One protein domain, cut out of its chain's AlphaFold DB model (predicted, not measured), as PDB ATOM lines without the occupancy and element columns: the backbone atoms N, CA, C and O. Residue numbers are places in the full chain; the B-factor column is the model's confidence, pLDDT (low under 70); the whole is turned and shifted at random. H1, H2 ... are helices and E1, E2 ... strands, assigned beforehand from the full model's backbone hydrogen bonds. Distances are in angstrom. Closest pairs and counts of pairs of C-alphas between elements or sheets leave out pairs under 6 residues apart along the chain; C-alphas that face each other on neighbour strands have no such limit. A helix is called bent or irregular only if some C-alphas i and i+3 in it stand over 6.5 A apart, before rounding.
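What this domain is: This is residues 4 to 180 of the 180 residues of an uncharacterized protein of Flavobacteriales bacterium (UniProt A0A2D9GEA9). A small parallel sheet, E2 E1 E5 E6, forms the core; the long helix H7 covers one face over E5 and E6 with H6 beside it, and H1 and H8 pair up beyond the other face. Past the ends of E1 and E2, a small two-stranded piece, E3 and antiparallel E4, lies at the far end with H4 and H5. The printed part has 177 residues with eight named helices and six named strands, in the order E1 H1 H2 H3 E2 E3 H4 H5 E4 H6 E5 H7 E6 H8, a mixed class. It is compact, with a radius of gyration of the C-alphas of 16.0 A and spans of 43 by 40 by 29 A.

Where its parts are: Find C-alpha 4 at (-10.734, -67.458, 92.461), where E1, residues 4 to 7, begins. Then come H1, 32 to 39; H2, 48 to 52, irregular but only just, C-alphas 49 and 52 being 6.8 A apart; H3, 55 to 64, 14.1 A long; E2, 66 to 70, 13.7 A; and E3, 72 to 75. Next are H4, 80 to 88, irregular with C-alphas 82 and 85 8.3 A apart; H5, 92 to 95; E4, 101 to 103; H6, 106 to 111; and E5, 119 to 122. H7, 134 to 148, runs 21.8 A from (-21.297, -83.747, 88.722); E6 is 152 to 155, and H8, 167 to 178, runs 16.2 A to (-2.143, -71.145, 97.887).

How they stand to each other: Look across the sheet: N 5 and O 67 are 2.9 A apart for E1 and E2, N 6 and O 121 2.8 A for E1 and E5, N 120 and O 152 2.9 A for E5 and E6. E1, H1 H2 H3, E2 and E5, H7, E6 are strand-helix-strand units, parallel neighbour strands with helices between; the second crossover is right-handed. H7 makes two layers with the sheet, a helix layer on one face, at a height over the sheet of 9.8 A. H3, H6 and H8 only graze the sheet. H6 touches H7, C-alphas 107 and 142 being closest at 6.8 A. H1 touches H8, C-alphas 39 and 171 being 5.2 A apart, at a steep tilt of 61 degrees. H4 and H5 touch only at the corner, C-alphas 86 and 94 being closest at 5.5 A. E2 runs on into E3 across a break of 1 residue, at 28 degrees, and across the antiparallel neighbours E3 and E4 the atoms N 73 and O 102 are within hydrogen-bond range at 2.9 A. Every O i to N i+4 pair is within hydrogen-bond range in H3, H6, H7 and H8; H1 has 3 of 4, H4 3 of 5, H2 0 of 1 with 0 of 2 O i to N i+3 pairs, and H5 is too short for one.

The domain as a whole: The C-alphas of Glu 81 and Lys 180, 45.2 A apart, are the two farthest apart. The printed part has no cut. The long links are E1 to H1, E5 to H7 and E6 to H8. pLDDT is under 70 at residues 14 to 21, 47 to 52 and 180.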
ATOM      1  N   LEU A   4      -9.346 -67.031  92.619       98.19
ATOM      2  CA  LEU A   4     -10.734 -67.458  92.461       98.19
ATOM      3  C   LEU A   4     -11.011 -68.645  93.384       98.19
ATOM      4  O   LEU A   4     -10.415 -69.703  93.214       98.19
ATOM      5  N   PHE A   5     -11.917 -68.484  94.348       97.94
ATOM      6  CA  PHE A   5     -12.380 -69.577  95.202       97.94
ATOM      7  C   PHE A   5     -13.754 -70.045  94.738       97.94
ATOM      8  O   PHE A   5     -14.662 -69.245  94.516       97.94
ATOM      9  N   ILE A   6     -13.886 -71.356  94.603       97.50
ATOM     10  CA  ILE A   6     -15.036 -72.020  94.014       97.50
ATOM     11  C   ILE A   6     -15.634 -72.945  95.069       97.50
ATOM     12  O   ILE A   6     -14.970 -73.871  95.535       97.50
ATOM     13  N   GLY A   7     -16.876 -72.688  95.459       93.50
ATOM     14  CA  GLY A   7     -17.702 -73.608  96.228       93.50
ATOM     15  C   GLY A   7     -18.452 -74.584  95.324       93.50
ATOM     16  O   GLY A   7     -18.252 -74.649  94.111       93.50
ATOM     17  N   THR A   8     -19.303 -75.411  95.921       90.62
ATOM     18  CA  THR A   8     -20.075 -76.413  95.180       90.62
ATOM     19  C   THR A   8     -21.416 -75.855  94.725       90.62
ATOM     20  O   THR A   8     -21.689 -75.803  93.528       90.62
ATOM     21  N   PHE A   9     -22.248 -75.476  95.690       87.81
ATOM     22  CA  PHE A   9     -23.609 -75.006  95.492       87.81
ATOM     23  C   PHE A   9     -24.103 -74.357  96.785       87.81
ATOM     24  O   PHE A   9     -23.957 -74.947  97.861       87.81
ATOM     25  N   ASN A  10     -24.710 -73.179  96.673       82.12
ATOM     26  CA  ASN A  10     -25.387 -72.496  97.765       82.12
ATOM     27  C   ASN A  10     -26.856 -72.258  97.368       82.12
ATOM     28  O   ASN A  10     -27.121 -71.295  96.655       82.12
ATOM     29  N   PRO A  11     -27.802 -73.124  97.774       75.44
ATOM     30  CA  PRO A  11     -29.204 -72.946  97.441       75.44
ATOM     31  C   PRO A  11     -29.776 -71.730  98.169       75.44
ATOM     32  O   PRO A  11     -29.440 -71.479  99.330       75.44
ATOM     33  N   GLU A  12     -30.677 -71.030  97.486       71.94
ATOM     34  CA  GLU A  12     -31.386 -69.846  97.991       71.94
ATOM     35  C   GLU A  12     -32.518 -70.194  98.975       71.94
ATOM     36  O   GLU A  12     -33.182 -69.300  99.479       71.94
ATOM     37  N   TRP A  13     -32.747 -71.481  99.254       76.62
ATOM     38  CA  TRP A  13     -33.850 -71.941 100.100       76.62
ATOM     39  C   TRP A  13     -33.569 -71.788 101.589       76.62
ATOM     40  O   TRP A  13     -32.449 -72.055 102.051       76.62
ATOM     41  N   ASP A  14     -34.634 -71.482 102.331       65.69
ATOM     42  CA  ASP A  14     -34.597 -71.292 103.774       65.69
ATOM     43  C   ASP A  14     -34.116 -72.567 104.477       65.69
ATOM     44  O   ASP A  14     -34.775 -73.613 104.513       65.69
ATOM     45  N   SER A  15     -32.942 -72.483 105.085       61.53
ATOM     46  CA  SER A  15     -32.398 -73.495 105.964       61.53
ATOM     47  C   SER A  15     -33.246 -73.584 107.235       61.53
ATOM     48  O   SER A  15     -33.570 -72.566 107.852       61.53
ATOM     49  N   PRO A  16     -33.502 -74.804 107.746       60.38
ATOM     50  CA  PRO A  16     -34.066 -74.985 109.073       60.38
ATOM     51  C   PRO A  16     -33.326 -74.128 110.104       60.38
ATOM     52  O   PRO A  16     -32.088 -74.114 110.127       60.38
ATOM     53  N   LYS A  17     -34.089 -73.447 110.968       58.72
ATOM     54  CA  LYS A  17     -33.598 -72.565 112.045       58.72
ATOM     55  C   LYS A  17     -32.951 -71.245 111.577       58.72
ATOM     56  O   LYS A  17     -32.157 -70.685 112.329       58.72
ATOM     57  N   GLY A  18     -33.267 -70.752 110.374       60.53
ATOM     58  CA  GLY A  18     -32.814 -69.435 109.892       60.53
ATOM     59  C   GLY A  18     -31.302 -69.352 109.656       60.53
ATOM     60  O   GLY A  18     -30.679 -68.314 109.877       60.53
ATOM     61  N   ASN A  19     -30.677 -70.475 109.285       61.25
ATOM     62  CA  ASN A  19     -29.250 -70.548 108.954       61.25
ATOM     63  C   ASN A  19     -29.017 -70.329 107.457       61.25
ATOM     64  O   ASN A  19     -28.371 -71.141 106.784       61.25
ATOM     65  N   ASP A  20     -29.579 -69.250 106.938       63.97
ATOM     66  CA  ASP A  20     -29.531 -68.929 105.520       63.97
ATOM     67  C   ASP A  20     -28.176 -68.331 105.162       63.97
ATOM     68  O   ASP A  20     -27.529 -67.630 105.948       63.97
ATOM     69  N   ALA A  21     -27.693 -68.654 103.965       61.78
ATOM     70  CA  ALA A  21     -26.506 -68.013 103.422       61.78
ATOM     71  C   ALA A  21     -26.946 -66.832 102.561       61.78
ATOM     72  O   ALA A  21     -27.097 -66.971 101.354       61.78
ATOM     73  N   ASN A  22     -27.043 -65.652 103.172       70.50
ATOM     74  CA  ASN A  22     -27.244 -64.392 102.441       70.50
ATOM     75  C   ASN A  22     -26.068 -64.050 101.498       70.50
ATOM     76  O   ASN A  22     -26.137 -63.116 100.703       70.50
ATOM     77  N   TRP A  23     -24.943 -64.761 101.637       76.88
ATOM     78  CA  TRP A  23     -23.737 -64.612 100.828       76.88
ATOM     79  C   TRP A  23     -22.864 -65.875 100.913       76.88
ATOM     80  O   TRP A  23     -23.067 -66.707 101.805       76.88
ATOM     81  N   PHE A  24     -21.869 -65.999 100.025       79.62
ATOM     82  CA  PHE A  24     -20.945 -67.141  99.933       79.62
ATOM     83  C   PHE A  24     -20.407 -67.565 101.311       79.62
ATOM     84  O   PHE A  24     -19.755 -66.783 102.007       79.62
ATOM     85  N   TYR A  25     -20.725 -68.800 101.720       79.00
ATOM     86  CA  TYR A  25     -20.415 -69.365 103.041       79.00
ATOM     87  C   TYR A  25     -20.743 -68.459 104.247       79.00
ATOM     88  O   TYR A  25     -20.041 -68.472 105.257       79.00
ATOM     89  N   GLY A  26     -21.840 -67.700 104.177       71.81
ATOM     90  CA  GLY A  26     -22.279 -66.809 105.256       71.81
ATOM     91  C   GLY A  26     -22.898 -67.501 106.480       71.81
ATOM     92  O   GLY A  26     -23.088 -66.860 107.515       71.81
ATOM     93  N   ARG A  27     -23.187 -68.807 106.387       77.00
ATOM     94  CA  ARG A  27     -23.802 -69.616 107.456       77.00
ATOM     95  C   ARG A  27     -22.896 -69.731 108.681       77.00
ATOM     96  O   ARG A  27     -21.679 -69.867 108.556       77.00
ATOM     97  N   TYR A  28     -23.483 -69.800 109.878       74.44
ATOM     98  CA  TYR A  28     -22.709 -69.929 111.127       74.44
ATOM     99  C   TYR A  28     -21.944 -71.252 111.232       74.44
ATOM    100  O   TYR A  28     -20.930 -71.354 111.926       74.44
ATOM    101  N   THR A  29     -22.434 -72.267 110.525       77.81
ATOM    102  CA  THR A  29     -21.832 -73.595 110.417       77.81
ATOM    103  C   THR A  29     -20.625 -73.637 109.478       77.81
ATOM    104  O   THR A  29     -20.067 -74.712 109.254       77.81
ATOM    105  N   ASN A  30     -20.193 -72.492 108.941       85.88
ATOM    106  CA  ASN A  30     -19.051 -72.393 108.053       85.88
ATOM    107  C   ASN A  30     -18.001 -71.404 108.586       85.88
ATOM    108  O   ASN A  30     -18.310 -70.294 109.016       85.88
ATOM    109  N   SER A  31     -16.736 -71.822 108.560       90.62
ATOM    110  CA  SER A  31     -15.602 -71.032 109.045       90.62
ATOM    111  C   SER A  31     -14.819 -70.348 107.920       90.62
ATOM    112  O   SER A  31     -13.718 -69.864 108.168       90.62
ATOM    113  N   PHE A  32     -15.361 -70.264 106.698       92.69
ATOM    114  CA  PHE A  32     -14.685 -69.674 105.535       92.69
ATOM    115  C   PHE A  32     -14.157 -68.270 105.825       92.69
ATOM    116  O   PHE A  32     -12.974 -68.009 105.645       92.69
ATOM    117  N   TRP A  33     -14.992 -67.398 106.395       91.69
ATOM    118  CA  TRP A  33     -14.614 -66.021 106.734       91.69
ATOM    119  C   TRP A  33     -13.679 -65.894 107.949       91.69
ATOM    120  O   TRP A  33     -13.267 -64.789 108.288       91.69
ATOM    121  N   LYS A  34     -13.317 -67.008 108.599       91.88
ATOM    122  CA  LYS A  34     -12.167 -67.083 109.519       91.88
ATOM    123  C   LYS A  34     -10.918 -67.550 108.775       91.88
ATOM    124  O   LYS A  34      -9.892 -66.888 108.816       91.88
ATOM    125  N   ILE A  35     -11.051 -68.652 108.040       94.81
ATOM    126  CA  ILE A  35      -9.944 -69.343 107.373       94.81
ATOM    127  C   ILE A  35      -9.345 -68.500 106.245       94.81
ATOM    128  O   ILE A  35      -8.126 -68.378 106.167       94.81
ATOM    129  N   LEU A  36     -10.178 -67.924 105.373       95.56
ATOM    130  CA  LEU A  36      -9.713 -67.178 104.204       95.56
ATOM    131  C   LEU A  36      -8.840 -65.982 104.624       95.56
ATOM    132  O   LEU A  36      -7.713 -65.911 104.141       95.56
ATOM    133  N   PRO A  37      -9.271 -65.082 105.533       94.56
ATOM    134  CA  PRO A  37      -8.410 -63.981 105.944       94.56
ATOM    135  C   PRO A  37      -7.118 -64.424 106.621       94.56
ATOM    136  O   PRO A  37      -6.050 -63.942 106.247       94.56
ATOM    137  N   GLU A  38      -7.201 -65.383 107.545       95.62
ATOM    138  CA  GLU A  38      -6.034 -65.896 108.270       95.62
ATOM    139  C   GLU A  38      -5.023 -66.571 107.331       95.62
ATOM    140  O   GLU A  38      -3.814 -66.465 107.538       95.62
ATOM    141  N   THR A  39      -5.492 -67.188 106.241       96.00
ATOM    142  CA  THR A  39      -4.629 -67.753 105.191       96.00
ATOM    143  C   THR A  39      -3.710 -66.691 104.587       96.00
ATOM    144  O   THR A  39      -2.537 -66.966 104.352       96.00
ATOM    145  N   PHE A  40      -4.201 -65.464 104.412       95.00
ATOM    146  CA  PHE A  40      -3.421 -64.330 103.909       95.00
ATOM    147  C   PHE A  40      -2.766 -63.496 105.025       95.00
ATOM    148  O   PHE A  40      -2.276 -62.404 104.760       95.00
ATOM    149  N   GLY A  41      -2.760 -63.979 106.274       94.19
ATOM    150  CA  GLY A  41      -2.195 -63.251 107.418       94.19
ATOM    151  C   GLY A  41      -3.047 -62.066 107.887       94.19
ATOM    152  O   GLY A  41      -2.550 -61.178 108.574       94.19
ATOM    153  N   HIS A  42      -4.327 -62.030 107.513       94.12
ATOM    154  CA  HIS A  42      -5.262 -60.967 107.876       94.12
ATOM    155  C   HIS A  42      -6.184 -61.392 109.035       94.12
ATOM    156  O   HIS A  42      -6.460 -62.583 109.198       94.12
ATOM    157  N   PRO A  43      -6.712 -60.439 109.829       90.38
ATOM    158  CA  PRO A  43      -7.673 -60.743 110.887       90.38
ATOM    159  C   PRO A  43      -8.932 -61.438 110.359       90.38
ATOM    160  O   PRO A  43      -9.399 -61.141 109.256       90.38
ATOM    161  N   ASN A  44      -9.516 -62.328 111.169       87.88
ATOM    162  CA  ASN A  44     -10.768 -62.993 110.819       87.88
ATOM    163  C   ASN A  44     -11.907 -61.984 110.572       87.88
ATOM    164  O   ASN A  44     -11.977 -60.924 111.190       87.88
ATOM    165  N   LEU A  45     -12.826 -62.341 109.673       85.19
ATOM    166  CA  LEU A  45     -13.981 -61.521 109.285       85.19
ATOM    167  C   LEU A  45     -15.318 -62.149 109.691       85.19
ATOM    168  O   LEU A  45     -16.381 -61.701 109.251       85.19
ATOM    169  N   ASN A  46     -15.293 -63.196 110.520       74.12
ATOM    170  CA  ASN A  46     -16.501 -63.837 111.039       74.12
ATOM    171  C   ASN A  46     -17.024 -63.050 112.247       74.12
ATOM    172  O   ASN A  46     -17.002 -63.521 113.382       74.12
ATOM    173  N   ILE A  47     -17.457 -61.820 111.977       65.31
ATOM    174  CA  ILE A  47     -18.097 -60.941 112.949       65.31
ATOM    175  C   ILE A  47     -19.588 -61.276 112.932       65.31
ATOM    176  O   ILE A  47     -20.230 -61.231 111.882       65.31
ATOM    177  N   ILE A  48     -20.127 -61.630 114.096       56.03
ATOM    178  CA  ILE A  48     -21.488 -62.159 114.292       56.03
ATOM    179  C   ILE A  48     -22.567 -61.264 113.642       56.03
ATOM    180  O   ILE A  48     -23.544 -61.786 113.109       56.03
ATOM    181  N   ASN A  49     -22.335 -59.947 113.569       52.81
ATOM    182  CA  ASN A  49     -23.280 -58.962 113.028       52.81
ATOM    183  C   ASN A  49     -23.184 -58.735 111.501       52.81
ATOM    184  O   ASN A  49     -24.059 -58.094 110.930       52.81
ATOM    185  N   ASN A  50     -22.177 -59.284 110.807       54.97
ATOM    186  CA  ASN A  50     -22.013 -59.105 109.352       54.97
ATOM    187  C   ASN A  50     -22.815 -60.110 108.509       54.97
ATOM    188  O   ASN A  50     -22.847 -59.999 107.289       54.97
ATOM    189  N   ARG A  51     -23.500 -61.089 109.110       61.28
ATOM    190  CA  ARG A  51     -24.256 -62.103 108.342       61.28
ATOM    191  C   ARG A  51     -25.490 -61.549 107.626       61.28
ATOM    192  O   ARG A  51     -25.962 -62.149 106.664       61.28
ATOM    193  N   GLN A  52     -25.982 -60.397 108.073       63.91
ATOM    194  CA  GLN A  52     -27.031 -59.630 107.396       63.91
ATOM    195  C   GLN A  52     -26.456 -58.584 106.427       63.91
ATOM    196  O   GLN A  52     -27.184 -58.050 105.599       63.91
ATOM    197  N   ASN A  53     -25.151 -58.297 106.504       76.31
ATOM    198  CA  ASN A  53     -24.490 -57.290 105.684       76.31
ATOM    199  C   ASN A  53     -23.187 -57.841 105.074       76.31
ATOM    200  O   ASN A  53     -22.125 -57.738 105.692       76.31
ATOM    201  N   PRO A  54     -23.221 -58.356 103.831       82.62
ATOM    202  CA  PRO A  54     -22.038 -58.911 103.179       82.62
ATOM    203  C   PRO A  54     -21.010 -57.851 102.752       82.62
ATOM    204  O   PRO A  54     -19.985 -58.207 102.167       82.62
ATOM    205  N   LYS A  55     -21.243 -56.554 103.002       87.00
ATOM    206  CA  LYS A  55     -20.345 -55.474 102.571       87.00
ATOM    207  C   LYS A  55     -18.891 -55.667 103.031       87.00
ATOM    208  O   LYS A  55     -18.023 -55.609 102.165       87.00
ATOM    209  N   PRO A  56     -18.579 -55.978 104.304       87.75
ATOM    210  CA  PRO A  56     -17.187 -56.151 104.731       87.75
ATOM    211  C   PRO A  56     -16.485 -57.322 104.034       87.75
ATOM    212  O   PRO A  56     -15.291 -57.260 103.755       87.75
ATOM    213  N   TRP A  57     -17.232 -58.379 103.704       89.69
ATOM    214  CA  TRP A  57     -16.730 -59.518 102.939       89.69
ATOM    215  C   TRP A  57     -16.438 -59.141 101.485       89.69
ATOM    216  O   TRP A  57     -15.367 -59.460 100.974       89.69
ATOM    217  N   LYS A  58     -17.350 -58.407 100.836       90.56
ATOM    218  CA  LYS A  58     -17.155 -57.884  99.474       90.56
ATOM    219  C   LYS A  58     -15.965 -56.933  99.402       90.56
ATOM    220  O   LYS A  58     -15.107 -57.107  98.542       90.56
ATOM    221  N   ASP A  59     -15.888 -55.976 100.323       92.81
ATOM    222  CA  ASP A  59     -14.808 -54.989 100.384       92.81
ATOM    223  C   ASP A  59     -13.454 -55.685 100.594       92.81
ATOM    224  O   ASP A  59     -12.473 -55.361  99.922       92.81
ATOM    225  N   TYR A  60     -13.404 -56.704 101.462       94.25
ATOM    226  CA  TYR A  60     -12.213 -57.533 101.635       94.25
ATOM    227  C   TYR A  60     -11.828 -58.265 100.346       94.25
ATOM    228  O   TYR A  60     -10.659 -58.250  99.957       94.25
ATOM    229  N   CYS A  61     -12.793 -58.892  99.673       95.19
ATOM    230  CA  CYS A  61     -12.554 -59.595  98.419       95.19
ATOM    231  C   CYS A  61     -12.015 -58.656  97.334       95.19
ATOM    232  O   CYS A  61     -10.992 -58.962  96.727       95.19
ATOM    233  N   ILE A  62     -12.629 -57.485  97.147       95.56
ATOM    234  CA  ILE A  62     -12.185 -56.475  96.176       95.56
ATOM    235  C   ILE A  62     -10.760 -56.019  96.499       95.56
ATOM    236  O   ILE A  62      -9.884 -56.094  95.637       95.56
ATOM    237  N   LYS A  63     -10.502 -55.621  97.753       96.56
ATOM    238  CA  LYS A  63      -9.186 -55.139  98.203       96.56
ATOM    239  C   LYS A  63      -8.070 -56.156  97.951       96.56
ATOM    240  O   LYS A  63      -6.956 -55.769  97.615       96.56
ATOM    241  N   ASN A  64      -8.363 -57.446  98.108       96.00
ATOM    242  CA  ASN A  64      -7.378 -58.520  97.974       96.00
ATOM    243  C   ASN A  64      -7.420 -59.226  96.606       96.00
ATOM    244  O   ASN A  64      -6.680 -60.183  96.385       96.00
ATOM    245  N   GLY A  65      -8.258 -58.765  95.669       96.88
ATOM    246  CA  GLY A  65      -8.400 -59.373  94.345       96.88
ATOM    247  C   GLY A  65      -8.951 -60.803  94.382       96.88
ATOM    248  O   GLY A  65      -8.529 -61.633  93.581       96.88
ATOM    249  N   ILE A  66      -9.862 -61.103  95.301       97.38
ATOM    250  CA  ILE A  66     -10.464 -62.424  95.491       97.38
ATOM    251  C   ILE A  66     -11.843 -62.453  94.824       97.38
ATOM    252  O   ILE A  66     -12.717 -61.667  95.181       97.38
ATOM    253  N   GLY A  67     -12.058 -63.379  93.894       97.12
ATOM    254  CA  GLY A  67     -13.384 -63.743  93.402       97.12
ATOM    255  C   GLY A  67     -13.915 -64.985  94.101       97.12
ATOM    256  O   GLY A  67     -13.150 -65.878  94.469       97.12
ATOM    257  N   LEU A  68     -15.233 -65.029  94.270       95.94
ATOM    258  CA  LEU A  68     -15.967 -66.129  94.884       95.94
ATOM    259  C   LEU A  68     -17.088 -66.551  93.942       95.94
ATOM    260  O   LEU A  68     -17.781 -65.693  93.396       95.94
ATOM    261  N   THR A  69     -17.272 -67.851  93.766       95.31
ATOM    262  CA  THR A  69     -18.367 -68.415  92.972       95.31
ATOM    263  C   THR A  69     -18.651 -69.846  93.410       95.31
ATOM    264  O   THR A  69     -17.858 -70.437  94.132       95.31
ATOM    265  N   ASP A  70     -19.746 -70.433  92.944       94.50
ATOM    266  CA  ASP A  70     -20.053 -71.857  93.088       94.50
ATOM    267  C   ASP A  70     -20.078 -72.549  91.716       94.50
ATOM    268  O   ASP A  70     -20.261 -71.890  90.688       94.50
ATOM    269  N   ILE A  71     -19.880 -73.873  91.685       95.06
ATOM    270  CA  ILE A  71     -19.987 -74.683  90.456       95.06
ATOM    271  C   ILE A  71     -21.417 -74.653  89.907       95.06
ATOM    272  O   ILE A  71     -21.622 -74.439  88.711       95.06
ATOM    273  N   ILE A  72     -22.403 -74.893  90.769       93.06
ATOM    274  CA  ILE A  72     -23.821 -74.850  90.407       93.06
ATOM    275  C   ILE A  72     -24.345 -73.454  90.723       93.06
ATOM    276  O   ILE A  72     -24.229 -72.992  91.857       93.06
ATOM    277  N   GLN A  73     -24.934 -72.810  89.719       91.06
ATOM    278  CA  GLN A  73     -25.602 -71.523  89.868       91.06
ATOM    279  C   GLN A  73     -27.022 -71.723  90.400       91.06
ATOM    280  O   GLN A  73     -27.430 -71.063  91.348       91.06
ATOM    281  N   THR A  74     -27.784 -72.628  89.787       90.50
ATOM    282  CA  THR A  74     -29.168 -72.913  90.179       90.50
ATOM    283  C   THR A  74     -29.610 -74.286  89.671       90.50
ATOM    284  O   THR A  74     -28.980 -74.857  88.781       90.50
ATOM    285  N   ILE A  75     -30.686 -74.825  90.240       90.81
ATOM    286  CA  ILE A  75     -31.332 -76.072  89.821       90.81
ATOM    287  C   ILE A  75     -32.809 -75.747  89.603       90.81
ATOM    288  O   ILE A  75     -33.521 -75.482  90.568       90.81
ATOM    289  N   LYS A  76     -33.256 -75.686  88.344       90.69
ATOM    290  CA  LYS A  76     -34.569 -75.111  87.990       90.69
ATOM    291  C   LYS A  76     -35.747 -76.042  88.250       90.69
ATOM    292  O   LYS A  76     -36.838 -75.572  88.552       90.69
ATOM    293  N   ASP A  77     -35.526 -77.344  88.133       90.31
ATOM    294  CA  ASP A  77     -36.527 -78.384  88.365       90.31
ATOM    295  C   ASP A  77     -36.608 -78.807  89.843       90.31
ATOM    296  O   ASP A  77     -37.408 -79.671  90.206       90.31
ATOM    297  N   ALA A  78     -35.826 -78.170  90.719       89.50
ATOM    298  CA  ALA A  78     -35.950 -78.327  92.156       89.50
ATOM    299  C   ALA A  78     -37.130 -77.498  92.683       89.50
ATOM    300  O   ALA A  78     -37.201 -76.284  92.507       89.50
ATOM    301  N   LYS A  79     -38.042 -78.164  93.389       87.56
ATOM    302  CA  LYS A  79     -39.172 -77.536  94.089       87.56
ATOM    303  C   LYS A  79     -38.979 -77.630  95.591       87.56
ATOM    304  O   LYS A  79     -38.743 -78.735  96.082       87.56
ATOM    305  N   GLU A  80     -39.114 -76.513  96.299       83.50
ATOM    306  CA  GLU A  80     -38.820 -76.448  97.735       83.50
ATOM    307  C   GLU A  80     -39.657 -77.448  98.542       83.50
ATOM    308  O   GLU A  80     -39.085 -78.259  99.261       83.50
ATOM    309  N   GLU A  81     -40.972 -77.496  98.338       85.06
ATOM    310  CA  GLU A  81     -41.876 -78.407  99.065       85.06
ATOM    311  C   GLU A  81     -41.535 -79.898  98.905       85.06
ATOM    312  O   GLU A  81     -41.805 -80.704  99.792       85.06
ATOM    313  N   GLU A  82     -40.928 -80.274  97.778       86.62
ATOM    314  CA  GLU A  82     -40.647 -81.672  97.438       86.62
ATOM    315  C   GLU A  82     -39.193 -82.065  97.731       86.62
ATOM    316  O   GLU A  82     -38.925 -83.205  98.100       86.62
ATOM    317  N   HIS A  83     -38.245 -81.136  97.575       89.94
ATOM    318  CA  HIS A  83     -36.815 -81.457  97.488       89.94
ATOM    319  C   HIS A  83     -35.950 -80.760  98.546       89.94
ATOM    320  O   HIS A  83     -34.715 -80.756  98.447       89.94
ATOM    321  N   LYS A  84     -36.559 -80.099  99.545       85.06
ATOM    322  CA  LYS A  84     -35.841 -79.286 100.546       85.06
ATOM    323  C   LYS A  84     -34.701 -80.045 101.213       85.06
ATOM    324  O   LYS A  84     -33.599 -79.517 101.361       85.06
ATOM    325  N   THR A  85     -34.945 -81.293 101.606       84.38
ATOM    326  CA  THR A  85     -33.952 -82.129 102.289       84.38
ATOM    327  C   THR A  85     -32.788 -82.508 101.371       84.38
ATOM    328  O   THR A  85     -31.635 -82.491 101.805       84.38
ATOM    329  N   GLU A  86     -33.054 -82.812 100.105       85.25
ATOM    330  CA  GLU A  86     -32.051 -83.139  99.096       85.25
ATOM    331  C   GLU A  86     -31.114 -81.960  98.841       85.25
ATOM    332  O   GLU A  86     -29.889 -82.112  98.933       85.25
ATOM    333  N   ILE A  87     -31.704 -80.795  98.572       84.19
ATOM    334  CA  ILE A  87     -31.006 -79.558  98.221       84.19
ATOM    335  C   ILE A  87     -30.188 -79.031  99.404       84.19
ATOM    336  O   ILE A  87     -28.996 -78.756  99.259       84.19
ATOM    337  N   LEU A  88     -30.779 -78.979 100.601       81.44
ATOM    338  CA  LEU A  88     -30.082 -78.550 101.819       81.44
ATOM    339  C   LEU A  88     -29.144 -79.617 102.395       81.44
ATOM    340  O   LEU A  88     -28.384 -79.335 103.320       81.44
ATOM    341  N   GLY A  89     -29.189 -80.843 101.875       77.19
ATOM    342  CA  GLY A  89     -28.257 -81.906 102.232       77.19
ATOM    343  C   GLY A  89     -26.886 -81.751 101.572       77.19
ATOM    344  O   GLY A  89     -25.920 -82.339 102.059       77.19
ATOM    345  N   PHE A  90     -26.784 -80.970 100.488       73.94
ATOM    346  CA  PHE A  90     -25.544 -80.698  99.744       73.94
ATOM    347  C   PHE A  90     -24.785 -81.947  99.260       73.94
ATOM    348  O   PHE A  90     -23.577 -81.893  99.019       73.94
ATOM    349  N   GLN A  91     -25.457 -83.095  99.142       80.00
ATOM    350  CA  GLN A  91     -24.810 -84.348  98.745       80.00
ATOM    351  C   GLN A  91     -24.812 -84.485  97.223       80.00
ATOM    352  O   GLN A  91     -25.870 -84.404  96.606       80.00
ATOM    353  N   ASP A  92     -23.655 -84.795  96.630       80.31
ATOM    354  CA  ASP A  92     -23.482 -84.964  95.177       80.31
ATOM    355  C   ASP A  92     -24.582 -85.845  94.562       80.31
ATOM    356  O   ASP A  92     -25.236 -85.450  93.604       80.31
ATOM    357  N   LYS A  93     -24.856 -87.004  95.180       83.75
ATOM    358  CA  LYS A  93     -25.861 -87.974  94.709       83.75
ATOM    359  C   LYS A  93     -27.298 -87.443  94.680       83.75
ATOM    360  O   LYS A  93     -28.134 -88.036  94.010       83.75
ATOM    361  N   HIS A  94     -27.611 -86.416  95.470       85.75
ATOM    362  CA  HIS A  94     -28.937 -85.802  95.478       85.75
ATOM    363  C   HIS A  94     -29.050 -84.800  94.337       85.75
ATOM    364  O   HIS A  94     -30.041 -84.805  93.621       85.75
ATOM    365  N   LEU A  95     -27.999 -84.004  94.124       85.75
ATOM    366  CA  LEU A  95     -27.966 -82.994  93.069       85.75
ATOM    367  C   LEU A  95     -27.916 -83.621  91.665       85.75
ATOM    368  O   LEU A  95     -28.414 -83.044  90.710       85.75
ATOM    369  N   GLU A  96     -27.373 -84.832  91.544       86.00
ATOM    370  CA  GLU A  96     -27.354 -85.613  90.298       86.00
ATOM    371  C   GLU A  96     -28.727 -86.155  89.863       86.00
ATOM    372  O   GLU A  96     -28.824 -86.745  88.792       86.00
ATOM    373  N   ARG A  97     -29.779 -86.002  90.679       87.62
ATOM    374  CA  ARG A  97     -31.143 -86.446  90.338       87.62
ATOM    375  C   ARG A  97     -31.922 -85.427  89.510       87.62
ATOM    376  O   ARG A  97     -32.962 -85.776  88.965       87.62
ATOM    377  N   PHE A  98     -31.433 -84.195  89.453       90.56
ATOM    378  CA  PHE A  98     -32.073 -83.097  88.744       90.56
ATOM    379  C   PHE A  98     -31.596 -83.040  87.294       90.56
ATOM    380  O   PHE A  98     -30.418 -83.271  87.005       90.56
ATOM    381  N   ASN A  99     -32.511 -82.717  86.388       90.88
ATOM    382  CA  ASN A  99     -32.262 -82.624  84.954       90.88
ATOM    383  C   ASN A  99     -31.955 -81.185  84.515       90.88
ATOM    384  O   ASN A  99     -31.278 -80.994  83.507       90.88
ATOM    385  N   GLU A 100     -32.394 -80.173  85.272       92.62
ATOM    386  CA  GLU A 100     -32.222 -78.757  84.925       92.62
ATOM    387  C   GLU A 100     -31.201 -78.045  85.824       92.62
ATOM    388  O   GLU A 100     -31.442 -76.963  86.374       92.62
ATOM    389  N   VAL A 101     -30.017 -78.649  85.960       92.56
ATOM    390  CA  VAL A 101     -28.889 -78.046  86.679       92.56
ATOM    391  C   VAL A 101     -28.189 -77.009  85.798       92.56
ATOM    392  O   VAL A 101     -27.591 -77.334  84.771       92.56
ATOM    393  N   ILE A 102     -28.210 -75.752  86.235       93.75
ATOM    394  CA  ILE A 102     -27.516 -74.638  85.590       93.75
ATOM    395  C   ILE A 102     -26.187 -74.396  86.301       93.75
ATOM    396  O   ILE A 102     -26.127 -74.162  87.510       93.75
ATOM    397  N   PHE A 103     -25.108 -74.428  85.530       95.06
ATOM    398  CA  PHE A 103     -23.753 -74.227  86.028       95.06
ATOM    399  C   PHE A 103     -23.281 -72.798  85.810       95.06
ATOM    400  O   PHE A 103     -23.606 -72.182  84.795       95.06
ATOM    401  N   THR A 104     -22.438 -72.317  86.716       95.94
ATOM    402  CA  THR A 104     -21.758 -71.036  86.536       95.94
ATOM    403  C   THR A 104     -20.708 -71.141  85.426       95.94
ATOM    404  O   THR A 104     -19.959 -72.118  85.364       95.94
ATOM    405  N   ASP A 105     -20.597 -70.112  84.582       96.56
ATOM    406  CA  ASP A 105     -19.574 -70.011  83.530       96.56
ATOM    407  C   ASP A 105     -18.193 -69.637  84.106       96.56
ATOM    408  O   ASP A 105     -17.666 -68.531  83.947       96.56
ATOM    409  N   ILE A 106     -17.609 -70.583  84.843       97.62
ATOM    410  CA  ILE A 106     -16.305 -70.430  85.496       97.62
ATOM    411  C   ILE A 106     -15.182 -70.324  84.458       97.62
ATOM    412  O   ILE A 106     -14.216 -69.593  84.676       97.62
ATOM    413  N   SER A 107     -15.309 -71.004  83.317       96.88
ATOM    414  CA  SER A 107     -14.317 -70.954  82.242       96.88
ATOM    415  C   SER A 107     -14.113 -69.530  81.736       96.88
ATOM    416  O   SER A 107     -12.978 -69.069  81.641       96.88
ATOM    417  N   ASN A 108     -15.196 -68.794  81.494       96.50
ATOM    418  CA  ASN A 108     -15.121 -67.398  81.080       96.50
ATOM    419  C   ASN A 108     -14.553 -66.486  82.182       96.50
ATOM    420  O   ASN A 108     -13.772 -65.582  81.882       96.50
ATOM    421  N   LEU A 109     -14.866 -66.739  83.463       96.62
ATOM    422  CA  LEU A 109     -14.239 -66.014  84.581       96.62
ATOM    423  C   LEU A 109     -12.717 -66.202  84.604       96.62
ATOM    424  O   LEU A 109     -11.992 -65.232  84.836       96.62
ATOM    425  N   ILE A 110     -12.244 -67.424  84.347       97.69
ATOM    426  CA  ILE A 110     -10.815 -67.747  84.277       97.69
ATOM    427  C   ILE A 110     -10.173 -67.065  83.068       97.69
ATOM    428  O   ILE A 110      -9.206 -66.331  83.240       97.69
ATOM    429  N   ILE A 111     -10.734 -67.239  81.868       96.62
ATOM    430  CA  ILE A 111     -10.174 -66.698  80.617       96.62
ATOM    431  C   ILE A 111     -10.060 -65.173  80.674       96.62
ATOM    432  O   ILE A 111      -9.008 -64.625  80.371       96.62
ATOM    433  N   ARG A 112     -11.104 -64.469  81.133       96.38
ATOM    434  CA  ARG A 112     -11.089 -62.998  81.240       96.38
ATOM    435  C   ARG A 112     -10.069 -62.456  82.238       96.38
ATOM    436  O   ARG A 112      -9.789 -61.262  82.222       96.38
ATOM    437  N   ASN A 113      -9.575 -63.292  83.148       96.12
ATOM    438  CA  ASN A 113      -8.639 -62.888  84.192       96.12
ATOM    439  C   ASN A 113      -7.301 -63.634  84.102       96.12
ATOM    440  O   ASN A 113      -6.517 -63.521  85.044       96.12
ATOM    441  N   SER A 114      -7.030 -64.369  83.021       94.50
ATOM    442  CA  SER A 114      -5.888 -65.288  82.911       94.50
ATOM    443  C   SER A 114      -4.541 -64.605  83.150       94.50
ATOM    444  O   SER A 114      -3.687 -65.170  83.820       94.50
ATOM    445  N   GLU A 115      -4.387 -63.356  82.707       94.56
ATOM    446  CA  GLU A 115      -3.162 -62.561  82.892       94.56
ATOM    447  C   GLU A 115      -2.905 -62.137  84.347       94.56
ATOM    448  O   GLU A 115      -1.783 -61.799  84.714       94.56
ATOM    449  N   THR A 116      -3.944 -62.122  85.189       95.94
ATOM    450  CA  THR A 116      -3.857 -61.637  86.580       95.94
ATOM    451  C   THR A 116      -4.116 -62.718  87.623       95.94
ATOM    452  O   THR A 116      -3.840 -62.497  88.804       95.94
ATOM    453  N   LEU A 117      -4.656 -63.867  87.210       96.94
ATOM    454  CA  LEU A 117      -5.006 -64.973  88.087       96.94
ATOM    455  C   LEU A 117      -3.756 -65.731  88.520       96.94
ATOM    456  O   LEU A 117      -3.086 -66.376  87.725       96.94
ATOM    457  N   TYR A 118      -3.498 -65.706  89.820       95.56
ATOM    458  CA  TYR A 118      -2.439 -66.478  90.451       95.56
ATOM    459  C   TYR A 118      -2.910 -67.886  90.781       95.56
ATOM    460  O   TYR A 118      -2.120 -68.815  90.702       95.56
ATOM    461  N   GLY A 119      -4.190 -68.070  91.129       97.44
ATOM    462  CA  GLY A 119      -4.706 -69.417  91.329       97.44
ATOM    463  C   GLY A 119      -6.218 -69.553  91.460       97.44
ATOM    464  O   GLY A 119      -6.934 -68.607  91.807       97.44
ATOM    465  N   VAL A 120      -6.683 -70.773  91.194       98.25
ATOM    466  CA  VAL A 120      -8.089 -71.188  91.227       98.25
ATOM    467  C   VAL A 120      -8.266 -72.347  92.209       98.25
ATOM    468  O   VAL A 120      -7.604 -73.378  92.101       98.25
ATOM    469  N   TYR A 121      -9.180 -72.209  93.167       98.25
ATOM    470  CA  TYR A 121      -9.266 -73.123  94.301       98.25
ATOM    471  C   TYR A 121     -10.672 -73.647  94.547       98.25
ATOM    472  O   TYR A 121     -11.582 -72.875  94.830       98.25
ATOM    473  N   LEU A 122     -10.837 -74.969  94.551       97.50
ATOM    474  CA  LEU A 122     -12.073 -75.601  95.006       97.50
ATOM    475  C   LEU A 122     -12.068 -75.694  96.537       97.50
ATOM    476  O   LEU A 122     -11.185 -76.325  97.116       97.50
ATOM    477  N   THR A 123     -13.072 -75.145  97.222       95.31
ATOM    478  CA  THR A 123     -13.198 -75.168  98.695       95.31
ATOM    479  C   THR A 123     -13.737 -76.502  99.230       95.31
ATOM    480  O   THR A 123     -14.566 -76.559 100.144       95.31
ATOM    481  N   ARG A 124     -13.264 -77.603  98.641       91.62
ATOM    482  CA  ARG A 124     -13.588 -78.991  98.970       91.62
ATOM    483  C   ARG A 124     -12.436 -79.901  98.548       91.62
ATOM    484  O   ARG A 124     -11.801 -79.677  97.523       91.62
ATOM    485  N   TYR A 125     -12.196 -80.961  99.317       89.19
ATOM    486  CA  TYR A 125     -11.154 -81.936  99.011       89.19
ATOM    487  C   TYR A 125     -11.440 -82.699  97.712       89.19
ATOM    488  O   TYR A 125     -12.490 -83.333  97.597       89.19
ATOM    489  N   CYS A 126     -10.459 -82.760  96.808       88.69
ATOM    490  CA  CYS A 126     -10.559 -83.511  95.550       88.69
ATOM    491  C   CYS A 126     -10.941 -84.983  95.777       88.69
ATOM    492  O   CYS A 126     -11.794 -85.510  95.075       88.69
ATOM    493  N   HIS A 127     -10.370 -85.646  96.793       87.12
ATOM    494  CA  HIS A 127     -10.655 -87.062  97.071       87.12
ATOM    495  C   HIS A 127     -12.081 -87.317  97.590       87.12
ATOM    496  O   HIS A 127     -12.519 -88.460  97.637       87.12
ATOM    497  N   THR A 128     -12.805 -86.267  97.995       87.50
ATOM    498  CA  THR A 128     -14.216 -86.371  98.401       87.50
ATOM    499  C   THR A 128     -15.175 -86.184  97.233       87.50
ATOM    500  O   THR A 128     -16.381 -86.340  97.416       87.50
ATOM    501  N   LEU A 129     -14.675 -85.806  96.053       90.06
ATOM    502  CA  LEU A 129     -15.485 -85.724  94.846       90.06
ATOM    503  C   LEU A 129     -15.791 -87.141  94.370       90.06
ATOM    504  O   LEU A 129     -14.888 -87.960  94.189       90.06
ATOM    505  N   ARG A 130     -17.071 -87.439  94.148       89.88
ATOM    506  CA  ARG A 130     -17.474 -88.724  93.581       89.88
ATOM    507  C   ARG A 130     -16.905 -88.842  92.167       89.88
ATOM    508  O   ARG A 130     -17.199 -88.001  91.321       89.88
ATOM    509  N   LYS A 131     -16.120 -89.889  91.886       88.94
ATOM    510  CA  LYS A 131     -15.577 -90.144  90.541       88.94
ATOM    511  C   LYS A 131     -16.713 -90.171  89.514       88.94
ATOM    512  O   LYS A 131     -17.715 -90.848  89.732       88.94
ATOM    513  N   ASN A 132     -16.542 -89.440  88.414       87.38
ATOM    514  CA  ASN A 132     -17.550 -89.226  87.363       87.38
ATOM    515  C   ASN A 132     -18.840 -88.519  87.818       87.38
ATOM    516  O   ASN A 132     -19.773 -88.403  87.022       87.38
ATOM    517  N   GLY A 133     -18.893 -88.039  89.059       90.19
ATOM    518  CA  GLY A 133     -19.997 -87.241  89.564       90.19
ATOM    519  C   GLY A 133     -19.976 -85.811  89.031       90.19
ATOM    520  O   GLY A 133     -18.998 -85.368  88.419       90.19
ATOM    521  N   ILE A 134     -21.060 -85.084  89.285       90.69
ATOM    522  CA  ILE A 134     -21.297 -83.747  88.722       90.69
ATOM    523  C   ILE A 134     -20.160 -82.759  89.033       90.69
ATOM    524  O   ILE A 134     -19.600 -82.147  88.123       90.69
ATOM    525  N   PHE A 135     -19.733 -82.666  90.297       93.19
ATOM    526  CA  PHE A 135     -18.646 -81.768  90.698       93.19
ATOM    527  C   PHE A 135     -17.275 -82.246  90.225       93.19
ATOM    528  O   PHE A 135     -16.431 -81.417  89.909       93.19
ATOM    529  N   TYR A 136     -17.050 -83.564  90.162       94.06
ATOM    530  CA  TYR A 136     -15.794 -84.120  89.658       94.06
ATOM    531  C   TYR A 136     -15.572 -83.717  88.202       94.06
ATOM    532  O   TYR A 136     -14.535 -83.147  87.886       94.06
ATOM    533  N   LYS A 137     -16.574 -83.935  87.338       93.94
ATOM    534  CA  LYS A 137     -16.501 -83.576  85.915       93.94
ATOM    535  C   LYS A 137     -16.219 -82.085  85.729       93.94
ATOM    536  O   LYS A 137     -15.266 -81.725  85.044       93.94
ATOM    537  N   ARG A 138     -16.990 -81.232  86.414       95.38
ATOM    538  CA  ARG A 138     -16.820 -79.774  86.339       95.38
ATOM    539  C   ARG A 138     -15.471 -79.300  86.861       95.38
ATOM    540  O   ARG A 138     -14.843 -78.446  86.246       95.38
ATOM    541  N   TRP A 139     -14.999 -79.860  87.970       96.88
ATOM    542  CA  TRP A 139     -13.682 -79.516  88.486       96.88
ATOM    543  C   TRP A 139     -12.571 -79.959  87.530       96.88
ATOM    544  O   TRP A 139     -11.686 -79.167  87.245       96.88
ATOM    545  N   THR A 140     -12.646 -81.160  86.950       96.50
ATOM    546  CA  THR A 140     -11.663 -81.629  85.959       96.50
ATOM    547  C   THR A 140     -11.587 -80.722  84.723       96.50
ATOM    548  O   THR A 140     -10.491 -80.467  84.226       96.50
ATOM    549  N   GLU A 141     -12.716 -80.196  84.240       97.06
ATOM    550  CA  GLU A 141     -12.734 -79.194  83.161       97.06
ATOM    551  C   GLU A 141     -11.958 -77.927  83.556       97.06
ATOM    552  O   GLU A 141     -11.119 -77.448  82.791       97.06
ATOM    553  N   ILE A 142     -12.179 -77.430  84.778       97.94
ATOM    554  CA  ILE A 142     -11.481 -76.263  85.331       97.94
ATOM    555  C   ILE A 142      -9.980 -76.539  85.489       97.94
ATOM    556  O   ILE A 142      -9.166 -75.718  85.077       97.94
ATOM    557  N   GLU A 143      -9.594 -77.698  86.030       97.75
ATOM    558  CA  GLU A 143      -8.186 -78.087  86.176       97.75
ATOM    559  C   GLU A 143      -7.473 -78.113  84.824       97.75
ATOM    560  O   GLU A 143      -6.356 -77.613  84.699       97.75
ATOM    561  N   ASN A 144      -8.109 -78.684  83.800       98.00
ATOM    562  CA  ASN A 144      -7.532 -78.751  82.462       98.00
ATOM    563  C   ASN A 144      -7.376 -77.360  81.842       98.00
ATOM    564  O   ASN A 144      -6.323 -77.075  81.274       98.00
ATOM    565  N   LEU A 145      -8.366 -76.483  82.013       97.88
ATOM    566  CA  LEU A 145      -8.272 -75.095  81.569       97.88
ATOM    567  C   LEU A 145      -7.132 -74.352  82.282       97.88
ATOM    568  O   LEU A 145      -6.327 -73.691  81.626       97.88
ATOM    569  N   CYS A 146      -7.016 -74.489  83.605       97.69
ATOM    570  CA  CYS A 146      -5.932 -73.873  84.371       97.69
ATOM    571  C   CYS A 146      -4.557 -74.383  83.914       97.69
ATOM    572  O   CYS A 146      -3.672 -73.571  83.656       97.69
ATOM    573  N   LYS A 147      -4.393 -75.702  83.713       97.00
ATOM    574  CA  LYS A 147      -3.153 -76.296  83.168       97.00
ATOM    575  C   LYS A 147      -2.771 -75.688  81.818       97.00
ATOM    576  O   LYS A 147      -1.614 -75.335  81.625       97.00
ATOM    577  N   GLN A 148      -3.731 -75.566  80.900       96.38
ATOM    578  CA  GLN A 148      -3.501 -75.013  79.559       96.38
ATOM    579  C   GLN A 148      -3.061 -73.545  79.589       96.38
ATOM    580  O   GLN A 148      -2.311 -73.120  78.719       96.38
ATOM    581  N   ASN A 149      -3.500 -72.787  80.596       95.31
ATOM    582  CA  ASN A 149      -3.185 -71.368  80.747       95.31
ATOM    583  C   ASN A 149      -2.035 -71.102  81.735       95.31
ATOM    584  O   ASN A 149      -1.766 -69.949  82.049       95.31
ATOM    585  N   GLY A 150      -1.372 -72.141  82.259       95.31
ATOM    586  CA  GLY A 150      -0.304 -71.976  83.253       95.31
ATOM    587  C   GLY A 150      -0.776 -71.379  84.587       95.31
ATOM    588  O   GLY A 150       0.026 -70.801  85.314       95.31
ATOM    589  N   ILE A 151      -2.064 -71.507  84.913       96.94
ATOM    590  CA  ILE A 151      -2.662 -70.980  86.144       96.94
ATOM    591  C   ILE A 151      -2.600 -72.062  87.222       96.94
ATOM    592  O   ILE A 151      -2.987 -73.211  86.983       96.94
ATOM    593  N   HIS A 152      -2.151 -71.708  88.427       97.44
ATOM    594  CA  HIS A 152      -2.150 -72.646  89.550       97.44
ATOM    595  C   HIS A 152      -3.576 -73.037  89.949       97.44
ATOM    596  O   HIS A 152      -4.510 -72.233  89.921       97.44
ATOM    597  N   TYR A 153      -3.763 -74.288  90.352       97.44
ATOM    598  CA  TYR A 153      -5.050 -74.767  90.833       97.44
ATOM    599  C   TYR A 153      -4.875 -75.805  91.935       97.44
ATOM    600  O   TYR A 153      -3.926 -76.590  91.951       97.44
ATOM    601  N   SER A 154      -5.813 -75.829  92.881       97.44
ATOM    602  CA  SER A 154      -5.842 -76.875  93.902       97.44
ATOM    603  C   SER A 154      -7.215 -77.020  94.537       97.44
ATOM    604  O   SER A 154      -7.919 -76.048  94.793       97.44
ATOM    605  N   CYS A 155      -7.544 -78.243  94.935       96.81
ATOM    606  CA  CYS A 155      -8.541 -78.456  95.973       96.81
ATOM    607  C   CYS A 155      -8.007 -78.047  97.348       96.81
ATOM    608  O   CYS A 155      -6.838 -78.284  97.675       96.81
ATOM    609  N   LEU A 156      -8.894 -77.505  98.172       96.56
ATOM    610  CA  LEU A 156      -8.655 -77.120  99.556       96.56
ATOM    611  C   LEU A 156      -9.473 -77.998 100.507       96.56
ATOM    612  O   LEU A 156     -10.443 -78.644 100.117       96.56
ATOM    613  N   ILE A 157      -9.114 -78.002 101.789       94.75
ATOM    614  CA  ILE A 157     -10.001 -78.554 102.815       94.75
ATOM    615  C   ILE A 157     -11.270 -77.704 102.929       94.75
ATOM    616  O   ILE A 157     -11.204 -76.475 102.882       94.75
ATOM    617  N   SER A 158     -12.421 -78.356 103.120       92.62
ATOM    618  CA  SER A 158     -13.692 -77.650 103.280       92.62
ATOM    619  C   SER A 158     -13.692 -76.752 104.526       92.62
ATOM    620  O   SER A 158     -13.331 -77.206 105.620       92.62
ATOM    621  N   PRO A 159     -14.172 -75.500 104.406       91.50
ATOM    622  CA  PRO A 159     -14.309 -74.595 105.540       91.50
ATOM    623  C   PRO A 159     -15.515 -74.931 106.439       91.50
ATOM    624  O   PRO A 159     -15.685 -74.319 107.494       91.50
ATOM    625  N   SER A 160     -16.342 -75.915 106.059       87.69
ATOM    626  CA  SER A 160     -17.477 -76.388 106.858       87.69
ATOM    627  C   SER A 160     -17.035 -76.888 108.236       87.69
ATOM    628  O   SER A 160     -16.026 -77.593 108.367       87.69
ATOM    629  N   ASN A 161     -17.826 -76.584 109.267       84.19
ATOM    630  CA  ASN A 161     -17.616 -77.103 110.621       84.19
ATOM    631  C   ASN A 161     -17.890 -78.614 110.713       84.19
ATOM    632  O   ASN A 161     -17.432 -79.257 111.652       84.19
ATOM    633  N   GLY A 162     -18.580 -79.203 109.727       83.31
ATOM    634  CA  GLY A 162     -18.748 -80.658 109.627       83.31
ATOM    635  C   GLY A 162     -17.445 -81.399 109.304       83.31
ATOM    636  O   GLY A 162     -17.312 -82.584 109.603       83.31
ATOM    637  N   CYS A 163     -16.451 -80.704 108.739       83.19
ATOM    638  CA  CYS A 163     -15.109 -81.247 108.573       83.19
ATOM    639  C   CYS A 163     -14.354 -81.146 109.908       83.19
ATOM    640  O   CYS A 163     -14.002 -80.038 110.329       83.19
ATOM    641  N   ARG A 164     -14.118 -82.303 110.553       85.50
ATOM    642  CA  ARG A 164     -13.493 -82.478 111.882       85.50
ATOM    643  C   ARG A 164     -11.982 -82.191 111.890       85.50
ATOM    644  O   ARG A 164     -11.179 -83.019 112.299       85.50
ATOM    645  N   VAL A 165     -11.600 -81.012 111.418       91.31
ATOM    646  CA  VAL A 165     -10.233 -80.478 111.440       91.31
ATOM    647  C   VAL A 165     -10.301 -79.080 112.045       91.31
ATOM    648  O   VAL A 165     -11.236 -78.324 111.756       91.31
ATOM    649  N   SER A 166      -9.338 -78.741 112.902       93.81
ATOM    650  CA  SER A 166      -9.303 -77.438 113.571       93.81
ATOM    651  C   SER A 166      -9.148 -76.294 112.559       93.81
ATOM    652  O   SER A 166      -8.621 -76.479 111.463       93.81
ATOM    653  N   ILE A 167      -9.606 -75.092 112.917       92.88
ATOM    654  CA  ILE A 167      -9.481 -73.911 112.045       92.88
ATOM    655  C   ILE A 167      -8.007 -73.607 111.757       92.88
ATOM    656  O   ILE A 167      -7.653 -73.417 110.599       92.88
ATOM    657  N   ALA A 168      -7.148 -73.648 112.779       95.12
ATOM    658  CA  ALA A 168      -5.713 -73.413 112.624       95.12
ATOM    659  C   ALA A 168      -5.065 -74.399 111.639       95.12
ATOM    660  O   ALA A 168      -4.257 -74.003 110.804       95.12
ATOM    661  N   GLU A 169      -5.452 -75.675 111.690       95.94
ATOM    662  CA  GLU A 169      -4.942 -76.674 110.750       95.94
ATOM    663  C   GLU A 169      -5.492 -76.452 109.334       95.94
ATOM    664  O   GLU A 169      -4.747 -76.536 108.357       95.94
ATOM    665  N   LYS A 170      -6.768 -76.066 109.199       95.75
ATOM    666  CA  LYS A 170      -7.341 -75.671 107.902       95.75
ATOM    667  C   LYS A 170      -6.576 -74.500 107.280       95.75
ATOM    668  O   LYS A 170      -6.251 -74.572 106.100       95.75
ATOM    669  N   VAL A 171      -6.255 -73.470 108.065       96.50
ATOM    670  CA  VAL A 171      -5.472 -72.302 107.624       96.50
ATOM    671  C   VAL A 171      -4.093 -72.722 107.123       96.50
ATOM    672  O   VAL A 171      -3.722 -72.352 106.012       96.50
ATOM    673  N   LYS A 172      -3.364 -73.556 107.875       96.56
ATOM    674  CA  LYS A 172      -2.051 -74.068 107.445       96.56
ATOM    675  C   LYS A 172      -2.135 -74.815 106.116       96.56
ATOM    676  O   LYS A 172      -1.350 -74.556 105.207       96.56
ATOM    677  N   ILE A 173      -3.118 -75.706 105.971       95.62
ATOM    678  CA  ILE A 173      -3.331 -76.456 104.727       95.62
ATOM    679  C   ILE A 173      -3.637 -75.502 103.565       95.62
ATOM    680  O   ILE A 173      -3.106 -75.689 102.472       95.62
ATOM    681  N   TRP A 174      -4.473 -74.481 103.778       97.00
ATOM    682  CA  TRP A 174      -4.784 -73.481 102.755       97.00
ATOM    683  C   TRP A 174      -3.535 -72.701 102.339       97.00
ATOM    684  O   TRP A 174      -3.250 -72.619 101.148       97.00
ATOM    685  N   GLN A 175      -2.736 -72.232 103.298       96.38
ATOM    686  CA  GLN A 175      -1.469 -71.537 103.045       96.38
ATOM    687  C   GLN A 175      -0.509 -72.384 102.206       96.38
ATOM    688  O   GLN A 175       0.008 -71.915 101.197       96.38
ATOM    689  N   MET A 176      -0.328 -73.661 102.561       95.31
ATOM    690  CA  MET A 176       0.528 -74.590 101.811       95.31
ATOM    691  C   MET A 176       0.063 -74.829 100.370       95.31
ATOM    692  O   MET A 176       0.862 -75.229  99.524       95.31
ATOM    693  N   LYS A 177      -1.237 -74.680 100.099       95.38
ATOM    694  CA  LYS A 177      -1.811 -74.879  98.766       95.38
ATOM    695  C   LYS A 177      -1.833 -73.603  97.938       95.38
ATOM    696  O   LYS A 177      -1.716 -73.717  96.727       95.38
ATOM    697  N   ILE A 178      -1.998 -72.441  98.566       94.56
ATOM    698  CA  ILE A 178      -2.143 -71.145  97.887       94.56
ATOM    699  C   ILE A 178      -0.790 -70.475  97.626       94.56
ATOM    700  O   ILE A 178      -0.643 -69.798  96.617       94.56
ATOM    701  N   ASN A 179       0.202 -70.682  98.496       83.06
ATOM    702  CA  ASN A 179       1.531 -70.069  98.375       83.06
ATOM    703  C   ASN A 179       2.523 -70.918  97.551       83.06
ATOM    704  O   ASN A 179       3.731 -70.814  97.759       83.06
ATOM    705  N   LYS A 180       2.020 -71.803  96.686       65.62
ATOM    706  CA  LYS A 180       2.821 -72.582  95.732       65.62
ATOM    707  C   LYS A 180       2.823 -71.895  94.381       65.62
ATOM    708  O   LYS A 180       3.889 -71.951  93.739       65.62
TER     709      LYS A 180